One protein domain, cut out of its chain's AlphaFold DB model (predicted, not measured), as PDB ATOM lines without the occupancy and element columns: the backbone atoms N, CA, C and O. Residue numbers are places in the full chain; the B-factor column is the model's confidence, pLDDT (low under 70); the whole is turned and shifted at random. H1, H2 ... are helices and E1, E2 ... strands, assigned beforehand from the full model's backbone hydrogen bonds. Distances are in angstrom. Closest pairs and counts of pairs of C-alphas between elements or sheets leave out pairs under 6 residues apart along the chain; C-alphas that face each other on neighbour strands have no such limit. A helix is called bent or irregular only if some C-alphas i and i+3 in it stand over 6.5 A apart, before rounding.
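What this domain is: This is residues 17 to 84 of the 86 residues of an uncharacterized protein of Desulfocapsa sulfexigens (strain DSM 10523 / SB164P1) (UniProt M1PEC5). A small four-stranded sheet stands between helices: H3 covers part of one side of it, and H1 and H2 lie on the other side, where each only grazes the sheet. The sheet is two hairpins side by side, E1 with E2 and E3 with E4, joined through the parallel strands E1 and E4. The printed part has 68 residues with three named helices and four named strands, in the order H1 E1 E2 H2 E3 E4 H3; the sheet is mixed, in the order E2 E1 E4 E3, and the class is mixed, helices and strands. The whole is compact, with a radius of gyration of the C-alphas of 10.9 A, and spans 29 by 26 by 16 A.

How they stand to each other: H1, residues 17 to 23, is joined by a tight link to E1, residues 28 to 33. E1 and E2, residues 36 to 40, form an antiparallel hairpin, with N 31 and O 38 within hydrogen-bond range at 2.8 A. H2, residues 44 to 54, only just touches H1, with 3 pairs of C-alphas within 8 A; the closest C-alphas are those of Trp 20 and Leu 51, 7.2 A apart, and the lines stand about perpendicular, at 82 degrees. E3, residues 65 to 68, and E4, residues 71 to 74, form the second antiparallel hairpin, with N 66 and O 73 within hydrogen-bond range at 2.8 A. E1 and E4 are parallel, at 17 degrees, with N 30 and O 72 within range at 2.8 A. E2, H2 and E3 make a split strand-helix-strand unit, two strands running the same way with E1 and E4 between them in the sheet, and its crossover is right-handed. H1 grazes the sheet with residues 22 to 23, H2 with residues 50 to 54. H3, residues 78 to 84, is on the sheet at a height of 9.2 A, over E1 and only just not over E4, on which 2 of its C-alphas fall; it runs along the strands, at 16 degrees to E1 on the local plane. H3 is apart from H1 and H2. Every O i to N i+4 pair is within hydrogen-bond range in H1, against 5 of 7 in H2 and 2 of 3 in H3.

Where its parts are: H1 begins at C-alpha 17, (141.805, 147.963, 87.982). E1 measures 15.9 A and E2 13.4 A from first to last C-alpha. H2 measures 14.3 A and is irregular: C-alphas 45 and 48 are 8.2 A apart. E3 and E4 measure 10.2 A each, H1 9.7 A and H3 10.0 A. H3 ends at C-alpha 84, (126.867, 159.503, 107.176).

The domain as a whole: The two C-alphas farthest apart, those of Asp 45 and Glu 82, are 30.6 A apart. The printed part has no cut and no long link; the link from H2 to E3 is short, with 10 residues, and the others are tight. The mean pLDDT of the printed part is 90.7, and no printed residue is under 70.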
ATOM      1  N   ASP A  17     140.442 147.794  87.451       93.88
ATOM      2  CA  ASP A  17     141.805 147.963  87.982       93.88
ATOM      3  C   ASP A  17     141.982 149.310  88.692       93.88
ATOM      4  O   ASP A  17     142.434 149.358  89.834       93.88
ATOM      5  N   ALA A  18     141.511 150.396  88.073       93.38
ATOM      6  CA  ALA A  18     141.540 151.727  88.676       93.38
ATOM      7  C   ALA A  18     140.651 151.817  89.930       93.38
ATOM      8  O   ALA A  18     141.006 152.472  90.909       93.38
ATOM      9  N   ALA A  19     139.503 151.131  89.938       93.88
ATOM     10  CA  ALA A  19     138.658 151.017  91.121       93.88
ATOM     11  C   ALA A  19     139.409 150.305  92.250       93.88
ATOM     12  O   ALA A  19     139.402 150.780  93.384       93.88
ATOM     13  N   TRP A  20     140.097 149.204  91.942       95.44
ATOM     14  CA  TRP A  20     140.899 148.477  92.919       95.44
ATOM     15  C   TRP A  20     142.030 149.329  93.495       95.44
ATOM     16  O   TRP A  20     142.244 149.313  94.706       95.44
ATOM     17  N   ASP A  21     142.704 150.128  92.668       94.44
ATOM     18  CA  ASP A  21     143.757 151.035  93.131       94.44
ATOM     19  C   ASP A  21     143.253 152.071  94.139       94.44
ATOM     20  O   ASP A  21     143.980 152.448  95.060       94.44
ATOM     21  N   ILE A  22     141.996 152.493  94.026       92.25
ATOM     22  CA  ILE A  22     141.358 153.365  95.016       92.25
ATOM     23  C   ILE A  22     140.981 152.560  96.267       92.25
ATOM     24  O   ILE A  22     141.281 152.976  97.389       92.25
ATOM     25  N   ILE A  23     140.344 151.402  96.076       93.94
ATOM     26  CA  ILE A  23     139.768 150.577  97.145       93.94
ATOM     27  C   ILE A  23     140.851 149.984  98.050       93.94
ATOM     28  O   ILE A  23     140.708 150.024  99.265       93.94
ATOM     29  N   LYS A  24     141.970 149.499  97.512       93.50
ATOM     30  CA  LYS A  24     143.044 148.884  98.314       93.50
ATOM     31  C   LYS A  24     143.684 149.836  99.336       93.50
ATOM     32  O   LYS A  24     144.347 149.395 100.264       93.50
ATOM     33  N   ASN A  25     143.502 151.147  99.157       92.88
ATOM     34  CA  ASN A  25     144.094 152.193  99.992       92.88
ATOM     35  C   ASN A  25     143.153 152.719 101.093       92.88
ATOM     36  O   ASN A  25     143.539 153.601 101.868       92.88
ATOM     37  N   ILE A  26     141.914 152.228 101.164       94.25
ATOM     38  CA  ILE A  26     140.971 152.584 102.231       94.25
ATOM     39  C   ILE A  26     140.950 151.509 103.325       94.25
ATOM     40  O   ILE A  26     141.423 150.395 103.149       94.25
ATOM     41  N   LYS A  27     140.423 151.857 104.499       94.19
ATOM     42  CA  LYS A  27     140.291 150.954 105.650       94.19
ATOM     43  C   LYS A  27     138.947 150.226 105.659       94.19
ATOM     44  O   LYS A  27     138.857 149.111 106.159       94.19
ATOM     45  N   THR A  28     137.894 150.870 105.160       93.62
ATOM     46  CA  THR A  28     136.528 150.340 105.240       93.62
ATOM     47  C   THR A  28     135.741 150.719 103.997       93.62
ATOM     48  O   THR A  28     135.647 151.902 103.664       93.62
ATOM     49  N   LEU A  29     135.183 149.720 103.319       94.44
ATOM     50  CA  LEU A  29     134.342 149.881 102.141       94.44
ATOM     51  C   LEU A  29     132.913 149.460 102.483       94.44
ATOM     52  O   LEU A  29     132.676 148.333 102.911       94.44
ATOM     53  N   HIS A  30     131.971 150.375 102.287       93.75
ATOM     54  CA  HIS A  30     130.542 150.139 102.408       93.75
ATOM     55  C   HIS A  30     129.939 150.065 101.005       93.75
ATOM     56  O   HIS A  30     130.099 150.989 100.206       93.75
ATOM     57  N   VAL A  31     129.217 148.990 100.698       93.56
ATOM     58  CA  VAL A  31     128.579 148.805  99.392       93.56
ATOM     59  C   VAL A  31     127.085 148.572  99.545       93.56
ATOM     60  O   VAL A  31     126.647 147.635 100.214       93.56
ATOM     61  N   GLY A  32     126.295 149.406  98.873       91.19
ATOM     62  CA  GLY A  32     124.841 149.295  98.846       91.19
ATOM     63  C   GLY A  32     124.382 148.167  97.924       91.19
ATOM     64  O   GLY A  32     124.558 148.227  96.701       91.19
ATOM     65  N   LYS A  33     123.722 147.150  98.477       84.94
ATOM     66  CA  LYS A  33     123.132 146.019  97.747       84.94
ATOM     67  C   LYS A  33     121.613 146.001  97.943       84.94
ATOM     68  O   LYS A  33     121.049 145.160  98.644       84.94
ATOM     69  N   GLY A  34     120.938 146.951  97.298       81.50
ATOM     70  CA  GLY A  34     119.491 147.129  97.421       81.50
ATOM     71  C   GLY A  34     119.121 147.547  98.845       81.50
ATOM     72  O   GLY A  34     119.630 148.545  99.345       81.50
ATOM     73  N   LYS A  35     118.269 146.762  99.514       81.06
ATOM     74  CA  LYS A  35     117.843 147.031 100.901       81.06
ATOM     75  C   LYS A  35     118.912 146.730 101.958       81.06
ATOM     76  O   LYS A  35     118.729 147.102 103.108       81.06
ATOM     77  N   LYS A  36     119.998 146.042 101.596       85.19
ATOM     78  CA  LYS A  36     121.097 145.709 102.512       85.19
ATOM     79  C   LYS A  36     122.345 146.505 102.149       85.19
ATOM     80  O   LYS A  36     122.550 146.827 100.978       85.19
ATOM     81  N   ASN A  37     123.207 146.736 103.129       88.31
ATOM     82  CA  ASN A  37     124.588 147.130 102.903       88.31
ATOM     83  C   ASN A  37     125.522 145.951 103.205       88.31
ATOM     84  O   ASN A  37     125.143 144.981 103.863       88.31
ATOM     85  N   VAL A  38     126.729 146.006 102.659       90.12
ATOM     86  CA  VAL A  38     127.816 145.098 103.019       90.12
ATOM     87  C   VAL A  38     129.011 145.964 103.362       90.12
ATOM     88  O   VAL A  38     129.321 146.900 102.625       90.12
ATOM     89  N   VAL A  39     129.656 145.659 104.481       91.19
ATOM     90  CA  VAL A  39     130.845 146.365 104.948       91.19
ATOM     91  C   VAL A  39     131.999 145.385 104.963       91.19
ATOM     92  O   VAL A  39     131.861 144.276 105.475       91.19
ATOM     93  N   PHE A  40     133.124 145.786 104.396       91.44
ATOM     94  CA  PHE A  40     134.320 144.957 104.363       91.44
ATOM     95  C   PHE A  40     135.585 145.808 104.450       91.44
ATOM     96  O   PHE A  40     135.601 146.993 104.096       91.44
ATOM     97  N   ALA A  41     136.652 145.197 104.956       93.25
ATOM     98  CA  ALA A  41     137.996 145.735 104.839       93.25
ATOM     99  C   ALA A  41     138.570 145.278 103.489       93.25
ATOM    100  O   ALA A  41     138.414 144.107 103.143       93.25
ATOM    101  N   PRO A  42     139.187 146.173 102.702       92.12
ATOM    102  CA  PRO A  42     139.863 145.764 101.482       92.12
ATOM    103  C   PRO A  42     140.992 144.787 101.781       92.12
ATOM    104  O   PRO A  42     141.865 145.072 102.598       92.12
ATOM    105  N   ASP A  43     140.975 143.668 101.073       93.50
ATOM    106  CA  ASP A  43     141.977 142.619 101.163       93.50
ATOM    107  C   ASP A  43     142.259 142.099  99.751       93.50
ATOM    108  O   ASP A  43     141.333 141.851  98.972       93.50
ATOM    109  N   ALA A  44     143.542 142.008  99.402       92.25
ATOM    110  CA  ALA A  44     143.989 141.610  98.075       92.25
ATOM    111  C   ALA A  44     143.605 140.167  97.740       92.25
ATOM    112  O   ALA A  44     143.292 139.898  96.579       92.25
ATOM    113  N   ASP A  45     143.533 139.293  98.743       94.56
ATOM    114  CA  ASP A  45     143.125 137.899  98.555       94.56
ATOM    115  C   ASP A  45     141.647 137.800  98.133       94.56
ATOM    116  O   ASP A  45     141.256 136.885  97.409       94.56
ATOM    117  N   PHE A  46     140.836 138.800  98.495       93.50
ATOM    118  CA  PHE A  46     139.408 138.889  98.170       93.50
ATOM    119  C   PHE A  46     139.095 139.947  97.105       93.50
ATOM    120  O   PHE A  46     137.940 140.364  96.948       93.50
ATOM    121  N   ARG A  47     140.107 140.389  96.345       93.81
ATOM    122  CA  ARG A  47     139.984 141.446  95.331       93.81
ATOM    123  C   ARG A  47     138.790 141.244  94.403       93.81
ATOM    124  O   ARG A  47     138.002 142.169  94.205       93.81
ATOM    125  N   ASP A  48     138.657 140.060  93.817       93.38
ATOM    126  CA  ASP A  48     137.649 139.815  92.785       93.38
ATOM    127  C   ASP A  48     136.231 139.777  93.368       93.38
ATOM    128  O   ASP A  48     135.289 140.278  92.750       93.38
ATOM    129  N   GLU A  49     136.070 139.267  94.591       93.25
ATOM    130  CA  GLU A  49     134.794 139.290  95.313       93.25
ATOM    131  C   GLU A  49     134.378 140.718  95.672       93.25
ATOM    132  O   GLU A  49     133.223 141.112  95.461       93.25
ATOM    133  N   ILE A  50     135.338 141.519  96.138       94.00
ATOM    134  CA  ILE A  50     135.157 142.938  96.433       94.00
ATOM    135  C   ILE A  50     134.759 143.699  95.165       94.00
ATOM    136  O   ILE A  50     133.764 144.431  95.158       94.00
ATOM    137  N   LEU A  51     135.490 143.521  94.065       94.19
ATOM    138  CA  LEU A  51     135.175 144.182  92.800       94.19
ATOM    139  C   LEU A  51     133.808 143.743  92.269       94.19
ATOM    140  O   LEU A  51     133.032 144.587  91.824       94.19
ATOM    141  N   LYS A  52     133.447 142.466  92.397       93.00
ATOM    142  CA  LYS A  52     132.142 141.950  91.961       93.00
ATOM    143  C   LYS A  52     130.960 142.646  92.636       93.00
ATOM    144  O   LYS A  52     129.924 142.820  91.995       93.00
ATOM    145  N   VAL A  53     131.084 143.034  93.907       92.12
ATOM    146  CA  VAL A  53     130.014 143.773  94.603       92.12
ATOM    147  C   VAL A  53     130.089 145.283  94.371       92.12
ATOM    148  O   VAL A  53     129.057 145.952  94.405       92.12
ATOM    149  N   THR A  54     131.283 145.813  94.107       93.62
ATOM    150  CA  THR A  54     131.548 147.259  94.006       93.62
ATOM    151  C   THR A  54     131.330 147.811  92.592       93.62
ATOM    152  O   THR A  54     130.952 148.972  92.414       93.62
ATOM    153  N   LEU A  55     131.542 146.986  91.566       93.56
ATOM    154  CA  LEU A  55     131.329 147.346  90.168       93.56
ATOM    155  C   LEU A  55     129.847 147.210  89.775       93.56
ATOM    156  O   LEU A  55     129.091 146.390  90.297       93.56
ATOM    157  N   GLY A  56     129.414 148.046  88.834       89.12
ATOM    158  CA  GLY A  56     128.092 147.980  88.221       89.12
ATOM    159  C   GLY A  56     128.004 146.928  87.111       89.12
ATOM    160  O   GLY A  56     128.978 146.271  86.757       89.12
ATOM    161  N   ARG A  57     126.821 146.823  86.487       86.81
ATOM    162  CA  ARG A  57     126.521 145.848  85.413       86.81
ATOM    163  C   ARG A  57     127.500 145.878  84.234       86.81
ATOM    164  O   ARG A  57     127.638 144.878  83.544       86.81
ATOM    165  N   THR A  58     128.130 147.019  83.985       87.62
ATOM    166  CA  THR A  58     129.063 147.242  82.874       87.62
ATOM    167  C   THR A  58     130.533 147.067  83.267       87.62
ATOM    168  O   THR A  58     131.404 147.350  82.452       87.62
ATOM    169  N   GLY A  59     130.829 146.635  84.500       90.62
ATOM    170  CA  GLY A  59     132.203 146.443  84.984       90.62
ATOM    171  C   GLY A  59     132.923 147.729  85.413       90.62
ATOM    172  O   GLY A  59     134.122 147.703  85.679       90.62
ATOM    173  N   ASN A  60     132.202 148.849  85.498       93.50
ATOM    174  CA  ASN A  60     132.728 150.130  85.974       93.50
ATOM    175  C   ASN A  60     132.357 150.356  87.441       93.50
ATOM    176  O   ASN A  60     131.345 149.823  87.901       93.50
ATOM    177  N   LEU A  61     133.129 151.177  88.157       93.19
ATOM    178  CA  LEU A  61     132.821 151.577  89.526       93.19
ATOM    179  C   LEU A  61     131.393 152.112  89.594       93.19
ATOM    180  O   LEU A  61     130.999 153.000  88.833       93.19
ATOM    181  N   ARG A  62     130.601 151.535  90.491       91.81
ATOM    182  CA  ARG A  62     129.203 151.908  90.624       91.81
ATOM    183  C   ARG A  62     129.091 153.311  91.221       91.81
ATOM    184  O   ARG A  62     129.659 153.593  92.266       91.81
ATOM    185  N   ALA A  63     128.302 154.166  90.586       90.44
ATOM    186  CA  ALA A  63     127.885 155.433  91.175       90.44
ATOM    187  C   ALA A  63     126.608 155.255  92.030       90.44
ATOM    188  O   ALA A  63     125.805 154.356  91.738       90.44
ATOM    189  N   PRO A  64     126.371 156.111  93.044       91.69
ATOM    190  CA  PRO A  64     127.300 157.109  93.593       91.69
ATOM    191  C   PRO A  64     128.492 156.452  94.308       91.69
ATOM    192  O   PRO A  64     128.361 155.350  94.831       91.69
ATOM    193  N   ALA A  65     129.647 157.118  94.319       92.69
ATOM    194  CA  ALA A  65     130.823 156.688  95.071       92.69
ATOM    195  C   ALA A  65     131.363 157.874  95.876       92.69
ATOM    196  O   ALA A  65     131.648 158.927  95.313       92.69
ATOM    197  N   LEU A  66     131.479 157.706  97.190       91.88
ATOM    198  CA  LEU A  66     131.933 158.736  98.117       91.88
ATOM    199  C   LEU A  66     133.132 158.215  98.887       91.88
ATOM    200  O   LEU A  66     133.075 157.133  99.466       91.88
ATOM    201  N   ARG A  67     134.211 158.992  98.930       91.12
ATOM    202  CA  ARG A  67     135.373 158.698  99.764       91.12
ATOM    203  C   ARG A  67     135.507 159.779 100.824       91.12
ATOM    204  O   ARG A  67     135.619 160.953 100.497       91.12
ATOM    205  N   ILE A  68     135.530 159.364 102.084       89.88
ATOM    206  CA  ILE A  68     135.686 160.245 103.241       89.88
ATOM    207  C   ILE A  68     136.836 159.692 104.082       89.88
ATOM    208  O   ILE A  68     136.720 158.660 104.748       89.88
ATOM    209  N   GLY A  69     137.997 160.345 103.996       89.69
ATOM    210  CA  GLY A  69     139.232 159.858 104.608       89.69
ATOM    211  C   GLY A  69     139.603 158.445 104.130       89.69
ATOM    212  O   GLY A  69     139.867 158.218 102.946       89.69
ATOM    213  N   LYS A  70     139.625 157.486 105.068       92.19
ATOM    214  CA  LYS A  70     139.889 156.056 104.811       92.19
ATOM    215  C   LYS A  70     138.613 155.205 104.721       92.19
ATOM    216  O   LYS A  70     138.707 153.984 104.808       92.19
ATOM    217  N   ARG A  71     137.434 155.811 104.582       92.69
ATOM    218  CA  ARG A  71     136.173 155.098 104.339       92.69
ATOM    219  C   ARG A  71     135.668 155.415 102.942       92.69
ATOM    220  O   ARG A  71     135.813 156.547 102.478       92.69
ATOM    221  N   MET A  72     135.085 154.430 102.278       93.56
ATOM    222  CA  MET A  72     134.453 154.619 100.979       93.56
ATOM    223  C   MET A  72     133.064 153.994 100.987       93.56
ATOM    224  O   MET A  72     132.858 152.944 101.586       93.56
ATOM    225  N   TYR A  73     132.132 154.649 100.311       93.31
ATOM    226  CA  TYR A  73     130.742 154.245 100.171       93.31
ATOM    227  C   TYR A  73     130.444 154.148  98.685       93.31
ATOM    228  O   TYR A  73     130.719 155.090  97.942       93.31
ATOM    229  N   VAL A  74     129.928 153.009  98.242       93.94
ATOM    230  CA  VAL A  74     129.666 152.738  96.829       93.94
ATOM    231  C   VAL A  74     128.241 152.239  96.643       93.94
ATOM    232  O   VAL A  74     127.786 151.303  97.302       93.94
ATOM    233  N   GLY A  75     127.534 152.843  95.697       91.44
ATOM    234  CA  GLY A  75     126.105 152.648  95.515       91.44
ATOM    235  C   GLY A  75     125.277 153.382  96.570       91.44
ATOM    236  O   GLY A  75     125.777 154.200  97.331       91.44
ATOM    237  N   TYR A  76     123.981 153.083  96.587       86.88
ATOM    238  CA  TYR A  76     123.002 153.748  97.440       86.88
ATOM    239  C   TYR A  76     122.275 152.737  98.329       86.88
ATOM    240  O   TYR A  76     121.896 151.658  97.855       86.88
ATOM    241  N   ASN A  77     122.087 153.105  99.593       88.38
ATOM    242  CA  ASN A  77     121.263 152.428 100.589       88.38
ATOM    243  C   ASN A  77     120.930 153.444 101.696       88.38
ATOM    244  O   ASN A  77     121.843 154.126 102.154       88.38
ATOM    245  N   ASP A  78     119.666 153.534 102.118       84.62
ATOM    246  CA  ASP A  78     119.217 154.563 103.069       84.62
ATOM    247  C   ASP A  78     120.009 154.503 104.386       84.62
ATOM    248  O   ASP A  78     120.630 155.487 104.773       84.62
ATOM    249  N   THR A  79     120.140 153.314 104.985       82.75
ATOM    250  CA  THR A  79     120.884 153.107 106.240       82.75
ATOM    251  C   THR A  79     122.357 153.520 106.135       82.75
ATOM    252  O   THR A  79     122.896 154.121 107.058       82.75
ATOM    253  N   MET A  80     123.020 153.258 104.999       85.25
ATOM    254  CA  MET A  80     124.413 153.695 104.788       85.25
ATOM    255  C   MET A  80     124.570 155.215 104.817       85.25
ATOM    256  O   MET A  80     125.607 155.710 105.248       85.25
ATOM    257  N   TYR A  81     123.587 155.936 104.279       84.31
ATOM    258  CA  TYR A  81     123.633 157.391 104.173       84.31
ATOM    259  C   TYR A  81     123.093 158.078 105.431       84.31
ATOM    260  O   TYR A  81     123.570 159.154 105.774       84.31
ATOM    261  N   GLU A  82     122.177 157.447 106.162       84.62
ATOM    262  CA  GLU A  82     121.775 157.888 107.501       84.62
ATOM    263  C   GLU A  82     122.975 157.888 108.464       84.62
ATOM    264  O   GLU A  82     123.215 158.893 109.129       84.62
ATOM    265  N   GLU A  83     123.807 156.837 108.453       76.19
ATOM    266  CA  GLU A  83     125.066 156.768 109.227       76.19
ATOM    267  C   GLU A  83     126.095 157.850 108.849       76.19
ATOM    268  O   GLU A  83     127.029 158.110 109.605       76.19
ATOM    269  N   LEU A  84     125.977 158.442 107.658       76.62
ATOM    270  CA  LEU A  84     126.867 159.503 107.176       76.62
ATOM    271  C   LEU A  84     126.432 160.901 107.633       76.62
ATOM    272  O   LEU A  84     127.259 161.815 107.632       76.62
TER     273      LEU A  84